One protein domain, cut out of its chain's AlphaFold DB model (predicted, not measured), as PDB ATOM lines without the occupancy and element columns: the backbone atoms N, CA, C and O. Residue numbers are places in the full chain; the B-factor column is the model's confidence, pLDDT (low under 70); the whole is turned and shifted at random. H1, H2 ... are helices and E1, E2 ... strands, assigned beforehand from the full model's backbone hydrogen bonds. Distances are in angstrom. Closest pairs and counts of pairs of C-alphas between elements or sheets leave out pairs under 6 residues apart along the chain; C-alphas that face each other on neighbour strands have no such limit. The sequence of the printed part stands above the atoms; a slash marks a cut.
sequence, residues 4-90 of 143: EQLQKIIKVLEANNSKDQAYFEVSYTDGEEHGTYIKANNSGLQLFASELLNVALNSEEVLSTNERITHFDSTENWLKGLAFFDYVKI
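What this domain is: This is residues 4 to 90 of the 143 residues of an uncharacterized protein of Flavobacterium macacae (UniProt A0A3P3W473). One long helix, H2, runs through the middle; H1 packs along one side of it, and two small separate sheets lie near its two ends, E2 E1 E4 by its first residues and E3 E5 by its last. The short H3 follows just beyond H2. The 87 printed residues hold three named helices and five named strands, in the order H1 E1 E2 H2 H3 E3 E4 E5, a mixed class. The sheet E2 E1 E4 is mixed, E3 E5 antiparallel. The whole is only just compact, close to loose, with a radius of gyration of the C-alphas of 14.5 A and spans of 42 by 34 by 23 A.

How they stand to each other: H1, residues 4 to 16, touches H2, residues 42 to 57, at a shallow tilt of 27 degrees, opposite ways; their closest C-alphas, Ile 10 and Ser 50, are 5.1 A apart. E1, residues 24 to 28, and E2, residues 36 to 40, form an antiparallel hairpin, with N 25 and O 39 at 2.8 A. E4, residues 79 to 81, is parallel to E1, with N 80 and O 24 at 2.8 A. H2 is on this sheet and stands up from it at 50 degrees; its closest C-alpha to E1 is Gly 44, 4.9 A from that of Phe 24. H3, residues 59 to 63, and H2 meet only through their link. E3, residues 69 to 71, and E5, residues 87 to 89, are antiparallel, with N 88 and O 70 at 2.8 A. The closest C-alphas of H2 and E3, Val 55 and Thr 70, are 6.7 A apart. Every O i to N i+4 pair is within hydrogen-bond range in H1, H2 and H3.

Where its parts are: H1 measures 18.4 A from C-alpha 4 at (46.718, -10.027, -44.480), E1 13.5 A, E2 13.2 A and H2 22.4 A. E5 ends at C-alpha 89, (33.121, 0.672, -59.964).

The domain as a whole: The C-alphas farthest apart, Glu 4 and Glu 32, are 45.0 A apart. The printed part has no cut and no long link. Its mean pLDDT is 85.4, with residues 30 to 34, 74 and 82 to 85 under 70.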
ATOM      1  N   GLU A   4      46.480 -10.228 -45.914       92.31
ATOM      2  CA  GLU A   4      46.718 -10.027 -44.480       92.31
ATOM      3  C   GLU A   4      47.413  -8.699 -44.159       92.31
ATOM      4  O   GLU A   4      47.113  -8.061 -43.148       92.31
ATOM      5  N   GLN A   5      48.350  -8.263 -45.006       94.50
ATOM      6  CA  GLN A   5      49.032  -6.978 -44.833       94.50
ATOM      7  C   GLN A   5      48.058  -5.821 -45.068       94.50
ATOM      8  O   GLN A   5      48.028  -4.880 -44.279       94.50
ATOM      9  N   LEU A   6      47.210  -5.937 -46.094       94.75
ATOM     10  CA  LEU A   6      46.151  -4.972 -46.389       94.75
ATOM     11  C   LEU A   6      45.172  -4.832 -45.219       94.75
ATOM     12  O   LEU A   6      44.932  -3.725 -44.745       94.75
ATOM     13  N   GLN A   7      44.691  -5.957 -44.690       96.00
ATOM     14  CA  GLN A   7      43.801  -5.983 -43.529       96.00
ATOM     15  C   GLN A   7      44.432  -5.359 -42.281       96.00
ATOM     16  O   GLN A   7      43.744  -4.682 -41.518       96.00
ATOM     17  N   LYS A   8      45.734  -5.566 -42.049       96.38
ATOM     18  CA  LYS A   8      46.441  -4.925 -40.929       96.38
ATOM     19  C   LYS A   8      46.474  -3.406 -41.086       96.38
ATOM     20  O   LYS A   8      46.213  -2.709 -40.112       96.38
ATOM     21  N   ILE A   9      46.758  -2.904 -42.289       96.75
ATOM     22  CA  ILE A   9      46.776  -1.461 -42.568       96.75
ATOM     23  C   ILE A   9      45.388  -0.858 -42.334       96.75
ATOM     24  O   ILE A   9      45.283   0.120 -41.602       96.75
ATOM     25  N   ILE A  10      44.336  -1.479 -42.877       96.12
ATOM     26  CA  ILE A  10      42.943  -1.041 -42.692       96.12
ATOM     27  C   ILE A  10      42.611  -0.916 -41.202       96.12
ATOM     28  O   ILE A  10      42.233   0.158 -40.745       96.12
ATOM     29  N   LYS A  11      42.867  -1.970 -40.416       96.50
ATOM     30  CA  LYS A  11      42.596  -1.968 -38.970       96.50
ATOM     31  C   LYS A  11      43.346  -0.871 -38.219       96.50
ATOM     32  O   LYS A  11      42.810  -0.311 -37.271       96.50
ATOM     33  N   VAL A  12      44.588  -0.579 -38.605       97.06
ATOM     34  CA  VAL A  12      45.384   0.489 -37.981       97.06
ATOM     35  C   VAL A  12      44.802   1.867 -38.303       97.06
ATOM     36  O   VAL A  12      44.754   2.717 -37.416       97.06
ATOM     37  N   LEU A  13      44.354   2.091 -39.539       96.25
ATOM     38  CA  LEU A  13      43.713   3.345 -39.936       96.25
ATOM     39  C   LEU A  13      42.374   3.532 -39.214       96.25
ATOM     40  O   LEU A  13      42.133   4.595 -38.653       96.25
ATOM     41  N   GLU A  14      41.543   2.495 -39.141       94.12
ATOM     42  CA  GLU A  14      40.252   2.551 -38.445       94.12
ATOM     43  C   GLU A  14      40.417   2.732 -36.927       94.12
ATOM     44  O   GLU A  14      39.708   3.526 -36.317       94.12
ATOM     45  N   ALA A  15      41.379   2.045 -36.299       95.56
ATOM     46  CA  ALA A  15      41.570   2.100 -34.848       95.56
ATOM     47  C   ALA A  15      42.156   3.430 -34.349       95.56
ATOM     48  O   ALA A  15      41.921   3.814 -33.203       95.56
ATOM     49  N   ASN A  16      42.938   4.123 -35.182       95.38
ATOM     50  CA  ASN A  16      43.614   5.361 -34.791       95.38
ATOM     51  C   ASN A  16      42.814   6.629 -35.102       95.38
ATOM     52  O   ASN A  16      43.249   7.719 -34.730       95.38
ATOM     53  N   ASN A  17      41.669   6.516 -35.779       95.62
ATOM     54  CA  ASN A  17      40.895   7.671 -36.215       95.62
ATOM     55  C   ASN A  17      39.461   7.595 -35.705       95.62
ATOM     56  O   ASN A  17      38.745   6.626 -35.935       95.62
ATOM     57  N   SER A  18      39.026   8.659 -35.034       92.69
ATOM     58  CA  SER A  18      37.633   8.800 -34.623       92.69
ATOM     59  C   SER A  18      36.798   9.359 -35.769       92.69
ATOM     60  O   SER A  18      37.112  10.431 -36.293       92.69
ATOM     61  N   LYS A  19      35.699   8.673 -36.104       91.38
ATOM     62  CA  LYS A  19      34.695   9.160 -37.063       91.38
ATOM     63  C   LYS A  19      34.087  10.498 -36.622       91.38
ATOM     64  O   LYS A  19      33.883  11.366 -37.458       91.38
ATOM     65  N   ASP A  20      33.911  10.728 -35.319       93.06
ATOM     66  CA  ASP A  20      33.330  11.976 -34.793       93.06
ATOM     67  C   ASP A  20      34.220  13.208 -35.017       93.06
ATOM     68  O   ASP A  20      33.740  14.341 -35.050       93.06
ATOM     69  N   GLN A  21      35.534  13.000 -35.132       92.56
ATOM     70  CA  GLN A  21      36.511  14.067 -35.360       92.56
ATOM     71  C   GLN A  21      36.962  14.145 -36.815       92.56
ATOM     72  O   GLN A  21      37.688  15.068 -37.187       92.56
ATOM     73  N   ALA A  22      36.574  13.177 -37.637       94.94
ATOM     74  CA  ALA A  22      36.966  13.103 -39.026       94.94
ATOM     75  C   ALA A  22      36.155  14.070 -39.889       94.94
ATOM     76  O   ALA A  22      34.988  14.362 -39.632       94.94
ATOM     77  N   TYR A  23      36.804  14.576 -40.932       93.75
ATOM     78  CA  TYR A  23      36.156  15.397 -41.938       93.75
ATOM     79  C   TYR A  23      36.748  15.084 -43.300       93.75
ATOM     80  O   TYR A  23      37.960  15.219 -43.484       93.75
ATOM     81  N   PHE A  24      35.895  14.698 -44.238       92.12
ATOM     82  CA  PHE A  24      36.227  14.533 -45.640       92.12
ATOM     83  C   PHE A  24      35.079  15.079 -46.483       92.12
ATOM     84  O   PHE A  24      33.950  14.608 -46.386       92.12
ATOM     85  N   GLU A  25      35.369  16.074 -47.309       88.31
ATOM     86  CA  GLU A  25      34.402  16.682 -48.207       88.31
ATOM     87  C   GLU A  25      34.982  16.813 -49.610       88.31
ATOM     88  O   GLU A  25      36.114  17.280 -49.762       88.31
ATOM     89  N   VAL A  26      34.201  16.460 -50.633       86.69
ATOM     90  CA  VAL A  26      34.489  16.897 -52.004       86.69
ATOM     91  C   VAL A  26      33.584  18.057 -52.375       86.69
ATOM     92  O   VAL A  26      32.357  17.950 -52.349       86.69
ATOM     93  N   SER A  27      34.216  19.168 -52.723       83.75
ATOM     94  CA  SER A  27      33.566  20.434 -53.027       83.75
ATOM     95  C   SER A  27      33.945  20.879 -54.437       83.75
ATOM     96  O   SER A  27      35.016  20.549 -54.947       83.75
ATOM     97  N   TYR A  28      33.076  21.660 -55.063       80.75
ATOM     98  CA  TYR A  28      33.373  22.381 -56.297       80.75
ATOM     99  C   TYR A  28      33.191  23.880 -56.046       80.75
ATOM    100  O   TYR A  28      32.411  24.275 -55.176       80.75
ATOM    101  N   THR A  29      33.923  24.715 -56.781       75.06
ATOM    102  CA  THR A  29      33.663  26.159 -56.827       75.06
ATOM    103  C   THR A  29      33.098  26.497 -58.199       75.06
ATOM    104  O   THR A  29      33.699  26.138 -59.206       75.06
ATOM    105  N   ASP A  30      31.989  27.236 -58.255       64.50
ATOM    106  CA  ASP A  30      31.394  27.739 -59.507       64.50
ATOM    107  C   ASP A  30      32.190  28.919 -60.121       64.50
ATOM    108  O   ASP A  30      31.620  29.839 -60.706       64.50
ATOM    109  N   GLY A  31      33.517  28.935 -59.962       59.28
ATOM    110  CA  GLY A  31      34.404  30.022 -60.381       59.28
ATOM    111  C   GLY A  31      35.662  29.508 -61.081       59.28
ATOM    112  O   GLY A  31      36.244  28.508 -60.670       59.28
ATOM    113  N   GLU A  32      36.079  30.221 -62.128       55.53
ATOM    114  CA  GLU A  32      37.057  29.798 -63.147       55.53
ATOM    115  C   GLU A  32      38.463  29.417 -62.633       55.53
ATOM    116  O   GLU A  32      39.225  28.803 -63.376       55.53
ATOM    117  N   GLU A  33      38.834  29.728 -61.387       60.38
ATOM    118  CA  GLU A  33      40.205  29.496 -60.901       60.38
ATOM    119  C   GLU A  33      40.420  28.162 -60.175       60.38
ATOM    120  O   GLU A  33      41.534  27.632 -60.195       60.38
ATOM    121  N   HIS A  34      39.390  27.575 -59.559       60.44
ATOM    122  CA  HIS A  34      39.550  26.368 -58.743       60.44
ATOM    123  C   HIS A  34      38.367  25.422 -58.952       60.44
ATOM    124  O   HIS A  34      37.297  25.641 -58.395       60.44
ATOM    125  N   GLY A  35      38.573  24.372 -59.758       74.19
ATOM    126  CA  GLY A  35      37.582  23.326 -60.035       74.19
ATOM    127  C   GLY A  35      37.216  22.472 -58.809       74.19
ATOM    128  O   GLY A  35      36.998  22.977 -57.710       74.19
ATOM    129  N   THR A  36      37.125  21.155 -58.975       80.00
ATOM    130  CA  THR A  36      36.810  20.231 -57.870       80.00
ATOM    131  C   THR A  36      37.999  20.070 -56.918       80.00
ATOM    132  O   THR A  36      39.123  19.834 -57.362       80.00
ATOM    133  N   TYR A  37      37.764  20.152 -55.606       84.81
ATOM    134  CA  TYR A  37      38.789  19.993 -54.571       84.81
ATOM    135  C   TYR A  37      38.296  19.162 -53.381       84.81
ATOM    136  O   TYR A  37      37.099  19.023 -53.136       84.81
ATOM    137  N   ILE A  38      39.249  18.609 -52.625       89.00
ATOM    138  CA  ILE A  38      38.986  17.857 -51.396       89.00
ATOM    139  C   ILE A  38      39.301  18.752 -50.197       89.00
ATOM    140  O   ILE A  38      40.424  19.240 -50.057       89.00
ATOM    141  N   LYS A  39      38.327  18.930 -49.305       90.81
ATOM    142  CA  LYS A  39      38.499  19.572 -48.002       90.81
ATOM    143  C   LYS A  39      38.421  18.501 -46.924       90.81
ATOM    144  O   LYS A  39      37.353  17.978 -46.632       90.81
ATOM    145  N   ALA A  40      39.556  18.164 -46.325       94.56
ATOM    146  CA  ALA A  40      39.628  17.089 -45.346       94.56
ATOM    147  C   ALA A  40      40.636  17.387 -44.236       94.56
ATOM    148  O   ALA A  40      41.595  18.137 -44.435       94.56
ATOM    149  N   ASN A  41      40.434  16.779 -43.069       96.19
ATOM    150  CA  ASN A  41      41.463  16.704 -42.035       96.19
ATOM    151  C   ASN A  41      42.214  15.366 -42.114       96.19
ATOM    152  O   ASN A  41      41.840  14.468 -42.868       96.19
ATOM    153  N   ASN A  42      43.296  15.232 -41.341       96.62
ATOM    154  CA  ASN A  42      44.146  14.040 -41.397       96.62
ATOM    155  C   ASN A  42      43.350  12.751 -41.112       96.62
ATOM    156  O   ASN A  42      43.481  11.782 -41.855       96.62
ATOM    157  N   SER A  43      42.462  12.772 -40.115       96.38
ATOM    158  CA  SER A  43      41.630  11.615 -39.774       96.38
ATOM    159  C   SER A  43      40.620  11.248 -40.858       96.38
ATOM    160  O   SER A  43      40.479  10.071 -41.168       96.38
ATOM    161  N   GLY A  44      39.973  12.228 -41.490       94.62
ATOM    162  CA  GLY A  44      39.068  11.986 -42.614       94.62
ATOM    163  C   GLY A  44      39.785  11.424 -43.839       94.62
ATOM    164  O   GLY A  44      39.277  10.503 -44.467       94.62
ATOM    165  N   LEU A  45      41.001  11.895 -44.138       95.56
ATOM    166  CA  LEU A  45      41.825  11.313 -45.206       95.56
ATOM    167  C   LEU A  45      42.189   9.853 -44.915       95.56
ATOM    168  O   LEU A  45      42.123   9.017 -45.812       95.56
ATOM    169  N   GLN A  46      42.572   9.543 -43.674       96.62
ATOM    170  CA  GLN A  46      42.947   8.184 -43.282       96.62
ATOM    171  C   GLN A  46      41.756   7.219 -43.293       96.62
ATOM    172  O   GLN A  46      41.900   6.099 -43.779       96.62
ATOM    173  N   LEU A  47      40.587   7.655 -42.814       94.12
ATOM    174  CA  LEU A  47      39.364   6.853 -42.870       94.12
ATOM    175  C   LEU A  47      38.874   6.664 -44.308       94.12
ATOM    176  O   LEU A  47      38.507   5.561 -44.702       94.12
ATOM    177  N   PHE A  48      38.939   7.699 -45.146       92.94
ATOM    178  CA  PHE A  48      38.592   7.541 -46.557       92.94
ATOM    179  C   PHE A  48      39.561   6.593 -47.278       92.94
ATOM    180  O   PHE A  48      39.154   5.774 -48.102       92.94
ATOM    181  N   ALA A  49      40.848   6.630 -46.924       94.94
ATOM    182  CA  ALA A  49      41.809   5.656 -47.418       94.94
ATOM    183  C   ALA A  49      41.459   4.226 -46.972       94.94
ATOM    184  O   ALA A  49      41.554   3.318 -47.794       94.94
ATOM    185  N   SER A  50      41.025   3.998 -45.723       94.81
ATOM    186  CA  SER A  50      40.603   2.657 -45.293       94.81
ATOM    187  C   SER A  50      39.388   2.146 -46.064       94.81
ATOM    188  O   SER A  50      39.386   0.977 -46.437       94.81
ATOM    189  N   GLU A  51      38.420   3.006 -46.397       91.81
ATOM    190  CA  GLU A  51      37.285   2.635 -47.257       91.81
ATOM    191  C   GLU A  51      37.757   2.151 -48.639       91.81
ATOM    192  O   GLU A  51      37.395   1.063 -49.089       91.81
ATOM    193  N   LEU A  52      38.660   2.890 -49.293       92.62
ATOM    194  CA  LEU A  52      39.231   2.477 -50.584       92.62
ATOM    195  C   LEU A  52      40.034   1.172 -50.489       92.62
ATOM    196  O   LEU A  52      39.995   0.339 -51.397       92.62
ATOM    197  N   LEU A  53      40.763   0.974 -49.391       94.31
ATOM    198  CA  LEU A  53      41.513  -0.254 -49.144       94.31
ATOM    199  C   LEU A  53      40.580  -1.447 -48.881       94.31
ATOM    200  O   LEU A  53      40.875  -2.548 -49.351       94.31
ATOM    201  N   ASN A  54      39.450  -1.239 -48.199       91.75
ATOM    202  CA  ASN A  54      38.396  -2.243 -48.026       91.75
ATOM    203  C   ASN A  54      37.789  -2.645 -49.377       91.75
ATOM    204  O   ASN A  54      37.608  -3.834 -49.645       91.75
ATOM    205  N   VAL A  55      37.547  -1.682 -50.270       91.25
ATOM    206  CA  VAL A  55      37.105  -1.962 -51.646       91.25
ATOM    207  C   VAL A  55      38.150  -2.800 -52.394       91.25
ATOM    208  O   VAL A  55      37.813  -3.819 -52.998       91.25
ATOM    209  N   ALA A  56      39.430  -2.423 -52.319       91.56
ATOM    210  CA  ALA A  56      40.518  -3.152 -52.972       91.56
ATOM    211  C   ALA A  56      40.705  -4.578 -52.421       91.56
ATOM    212  O   ALA A  56      41.019  -5.495 -53.175       91.56
ATOM    213  N   LEU A  57      40.489  -4.793 -51.121       91.94
ATOM    214  CA  LEU A  57      40.581  -6.117 -50.496       91.94
ATOM    215  C   LEU A  57      39.554  -7.105 -51.077       91.94
ATOM    216  O   LEU A  57      39.857  -8.291 -51.220       91.94
ATOM    217  N   ASN A  58      38.371  -6.598 -51.431       89.19
ATOM    218  CA  ASN A  58      37.237  -7.380 -51.927       89.19
ATOM    219  C   ASN A  58      37.075  -7.306 -53.458       89.19
ATOM    220  O   ASN A  58      36.119  -7.848 -54.012       89.19
ATOM    221  N   SER A  59      38.001  -6.657 -54.171       88.88
ATOM    222  CA  SER A  59      37.827  -6.342 -55.593       88.88
ATOM    223  C   SER A  59      37.706  -7.580 -56.484       88.88
ATOM    224  O   SER A  59      36.950  -7.567 -57.449       88.88
ATOM    225  N   GLU A  60      38.429  -8.659 -56.168       86.56
ATOM    226  CA  GLU A  60      38.367  -9.930 -56.912       86.56
ATOM    227  C   GLU A  60      36.976 -10.573 -56.836       86.56
ATOM    228  O   GLU A  60      36.474 -11.089 -57.834       86.56
ATOM    229  N   GLU A  61      36.339 -10.509 -55.666       86.12
ATOM    230  CA  GLU A  61      34.990 -11.029 -55.456       86.12
ATOM    231  C   GLU A  61      33.969 -10.165 -56.198       86.12
ATOM    232  O   GLU A  61      33.158 -10.677 -56.969       86.12
ATOM    233  N   VAL A  62      34.069  -8.842 -56.067       84.56
ATOM    234  CA  VAL A  62      33.169  -7.889 -56.731       84.56
ATOM    235  C   VAL A  62      33.261  -7.988 -58.259       84.56
ATOM    236  O   VAL A  62      32.234  -7.922 -58.935       84.56
ATOM    237  N   LEU A  63      34.449  -8.231 -58.824       86.31
ATOM    238  CA  LEU A  63      34.640  -8.452 -60.267       86.31
ATOM    239  C   LEU A  63      33.885  -9.674 -60.807       86.31
ATOM    240  O   LEU A  63      33.535  -9.695 -61.990       86.31
ATOM    241  N   SER A  64      33.623 -10.670 -59.956       81.75
ATOM    242  CA  SER A  64      32.852 -11.864 -60.320       81.75
ATOM    243  C   SER A  64      31.336 -11.625 -60.360       81.75
ATOM    244  O   SER A  64      30.594 -12.454 -60.887       81.75
ATOM    245  N   THR A  65      30.871 -10.480 -59.849       82.00
ATOM    246  CA  THR A  65      29.455 -10.089 -59.842       82.00
ATOM    247  C   THR A  65      29.062  -9.313 -61.104       82.00
ATOM    248  O   THR A  65      29.913  -8.792 -61.829       82.00
ATOM    249  N   ASN A  66      27.753  -9.205 -61.363       75.50
ATOM    250  CA  ASN A  66      27.229  -8.431 -62.494       75.50
ATOM    251  C   ASN A  66      27.281  -6.913 -62.264       75.50
ATOM    252  O   ASN A  66      27.499  -6.172 -63.218       75.50
ATOM    253  N   GLU A  67      27.090  -6.442 -61.029       78.88
ATOM    254  CA  GLU A  67      27.068  -5.002 -60.736       78.88
ATOM    255  C   GLU A  67      28.477  -4.406 -60.648       78.88
ATOM    256  O   GLU A  67      28.675  -3.280 -61.091       78.88
ATOM    257  N   ARG A  68      29.476  -5.165 -60.165       85.88
ATOM    258  CA  ARG A  68      30.887  -4.733 -60.024       85.88
ATOM    259  C   ARG A  68      31.059  -3.384 -59.313       85.88
ATOM    260  O   ARG A  68      31.995  -2.636 -59.605       85.88
ATOM    261  N   ILE A  69      30.141  -3.060 -58.412       83.88
ATOM    262  CA  ILE A  69      30.060  -1.781 -57.717       83.88
ATOM    263  C   ILE A  69      30.132  -2.039 -56.209       83.88
ATOM    264  O   ILE A  69      29.479  -2.949 -55.703       83.88
ATOM    265  N   THR A  70      30.903  -1.215 -55.500       82.19
ATOM    266  CA  THR A  70      30.902  -1.152 -54.034       82.19
ATOM    267  C   THR A  70      30.466   0.241 -53.602       82.19
ATOM    268  O   THR A  70      31.118   1.222 -53.958       82.19
ATOM    269  N   HIS A  71      29.369   0.330 -52.854       82.75
ATOM    270  CA  HIS A  71      28.855   1.591 -52.326       82.75
ATOM    271  C   HIS A  71      29.606   2.022 -51.067       82.75
ATOM    272  O   HIS A  71      29.970   1.180 -50.246       82.75
ATOM    273  N   PHE A  72      29.791   3.330 -50.912       81.81
ATOM    274  CA  PHE A  72      30.192   3.907 -49.632       81.81
ATOM    275  C   PHE A  72      28.958   4.138 -48.759       81.81
ATOM    276  O   PHE A  72      27.859   4.365 -49.271       81.81
ATOM    277  N   ASP A  73      29.131   4.093 -47.440       76.81
ATOM    278  CA  ASP A  73      28.049   4.419 -46.515       76.81
ATOM    279  C   ASP A  73      27.822   5.937 -46.479       76.81
ATOM    280  O   ASP A  73      28.530   6.687 -45.807       76.81
ATOM    281  N   SER A  74      26.813   6.394 -47.219       67.38
ATOM    282  CA  SER A  74      26.435   7.807 -47.300       67.38
ATOM    283  C   SER A  74      25.755   8.341 -46.034       67.38
ATOM    284  O   SER A  74      25.459   9.535 -45.961       67.38
ATOM    285  N   THR A  75      25.506   7.492 -45.029       73.75
ATOM    286  CA  THR A  75      24.958   7.916 -43.728       73.75
ATOM    287  C   THR A  75      26.029   8.411 -42.752       73.75
ATOM    288  O   THR A  75      25.708   8.987 -41.710       73.75
ATOM    289  N   GLU A  76      27.304   8.234 -43.093       80.12
ATOM    290  CA  GLU A  76      28.434   8.631 -42.263       80.12
ATOM    291  C   GLU A  76      28.620  10.156 -42.230       80.12
ATOM    292  O   GLU A  76      28.983  10.793 -43.216       80.12
ATOM    293  N   ASN A  77      28.443  10.762 -41.053       81.69
ATOM    294  CA  ASN A  77      28.471  12.224 -40.876       81.69
ATOM    295  C   ASN A  77      29.809  12.893 -41.241       81.69
ATOM    296  O   ASN A  77      29.852  14.110 -41.457       81.69
ATOM    297  N   TRP A  78      30.900  12.123 -41.247       84.50
ATOM    298  CA  TRP A  78      32.250  12.603 -41.536       84.50
ATOM    299  C   TRP A  78      32.565  12.661 -43.036       84.50
ATOM    300  O   TRP A  78      33.533  13.327 -43.409       84.50
ATOM    301  N   LEU A  79      31.747  12.017 -43.877       82.88
ATOM    302  CA  LEU A  79      31.867  11.991 -45.332       82.88
ATOM    303  C   LEU A  79      30.794  12.900 -45.952       82.88
ATOM    304  O   LEU A  79      29.598  12.670 -45.803       82.88
ATOM    305  N   LYS A  80      31.215  13.973 -46.626       78.25
ATOM    306  CA  LYS A  80      30.324  14.981 -47.220       78.25
ATOM    307  C   LYS A  80      30.710  15.293 -48.666       78.25
ATOM    308  O   LYS A  80      31.813  15.008 -49.119       78.25
ATOM    309  N   GLY A  81      29.798  15.910 -49.401       70.44
ATOM    310  CA  GLY A  81      30.034  16.353 -50.773       70.44
ATOM    311  C   GLY A  81      28.784  16.183 -51.619       70.44
ATOM    312  O   GLY A  81      28.021  15.237 -51.440       70.44
ATOM    313  N   LEU A  82      28.542  17.134 -52.515       54.69
ATOM    314  CA  LEU A  82      27.424  17.083 -53.452       54.69
ATOM    315  C   LEU A  82      27.590  15.861 -54.369       54.69
ATOM    316  O   LEU A  82      28.536  15.831 -55.128       54.69
ATOM    317  N   ALA A  83      26.709  14.862 -54.288       56.59
ATOM    318  CA  ALA A  83      26.383  13.871 -55.334       56.59
ATOM    319  C   ALA A  83      27.510  13.110 -56.094       56.59
ATOM    320  O   ALA A  83      27.210  12.479 -57.106       56.59
ATOM    321  N   PHE A  84      28.782  13.142 -55.671       57.69
ATOM    322  CA  PHE A  84      29.896  12.625 -56.491       57.69
ATOM    323  C   PHE A  84      30.551  11.320 -56.000       57.69
ATOM    324  O   PHE A  84      31.307  10.722 -56.763       57.69
ATOM    325  N   PHE A  85      30.286  10.846 -54.776       68.69
ATOM    326  CA  PHE A  85      30.982   9.680 -54.197       68.69
ATOM    327  C   PHE A  85      30.025   8.649 -53.599       68.69
ATOM    328  O   PHE A  85      30.105   8.320 -52.420       68.69
ATOM    329  N   ASP A  86      29.138   8.110 -54.431       74.25
ATOM    330  CA  ASP A  86      28.201   7.070 -53.989       74.25
ATOM    331  C   ASP A  86      28.815   5.667 -54.043       74.25
ATOM    332  O   ASP A  86      28.406   4.772 -53.299       74.25
ATOM    333  N   TYR A  87      29.768   5.443 -54.953       84.06
ATOM    334  CA  TYR A  87      30.317   4.115 -55.190       84.06
ATOM    335  C   TYR A  87      31.667   4.096 -55.911       84.06
ATOM    336  O   TYR A  87      32.059   5.044 -56.591       84.06
ATOM    337  N   VAL A  88      32.341   2.947 -55.834       86.94
ATOM    338  CA  VAL A  88      33.490   2.580 -56.667       86.94
ATOM    339  C   VAL A  88      33.070   1.486 -57.638       86.94
ATOM    340  O   VAL A  88      32.575   0.438 -57.225       86.94
ATOM    341  N   LYS A  89      33.285   1.708 -58.937       88.06
ATOM    342  CA  LYS A  89      33.121   0.672 -59.964       88.06
ATOM    343  C   LYS A  89      34.453  -0.015 -60.218       88.06
ATOM    344  O   LYS A  89      35.422   0.634 -60.609       88.06
ATOM    345  N   ILE A  90      34.486  -1.330 -60.044       89.31
ATOM    346  CA  ILE A  90      35.681  -2.137 -60.262       89.31
ATOM    347  C   ILE A  90      35.736  -2.572 -61.725       89.31
ATOM    348  O   ILE A  90      34.791  -3.148 -62.269       89.31
TER     349      ILE A  90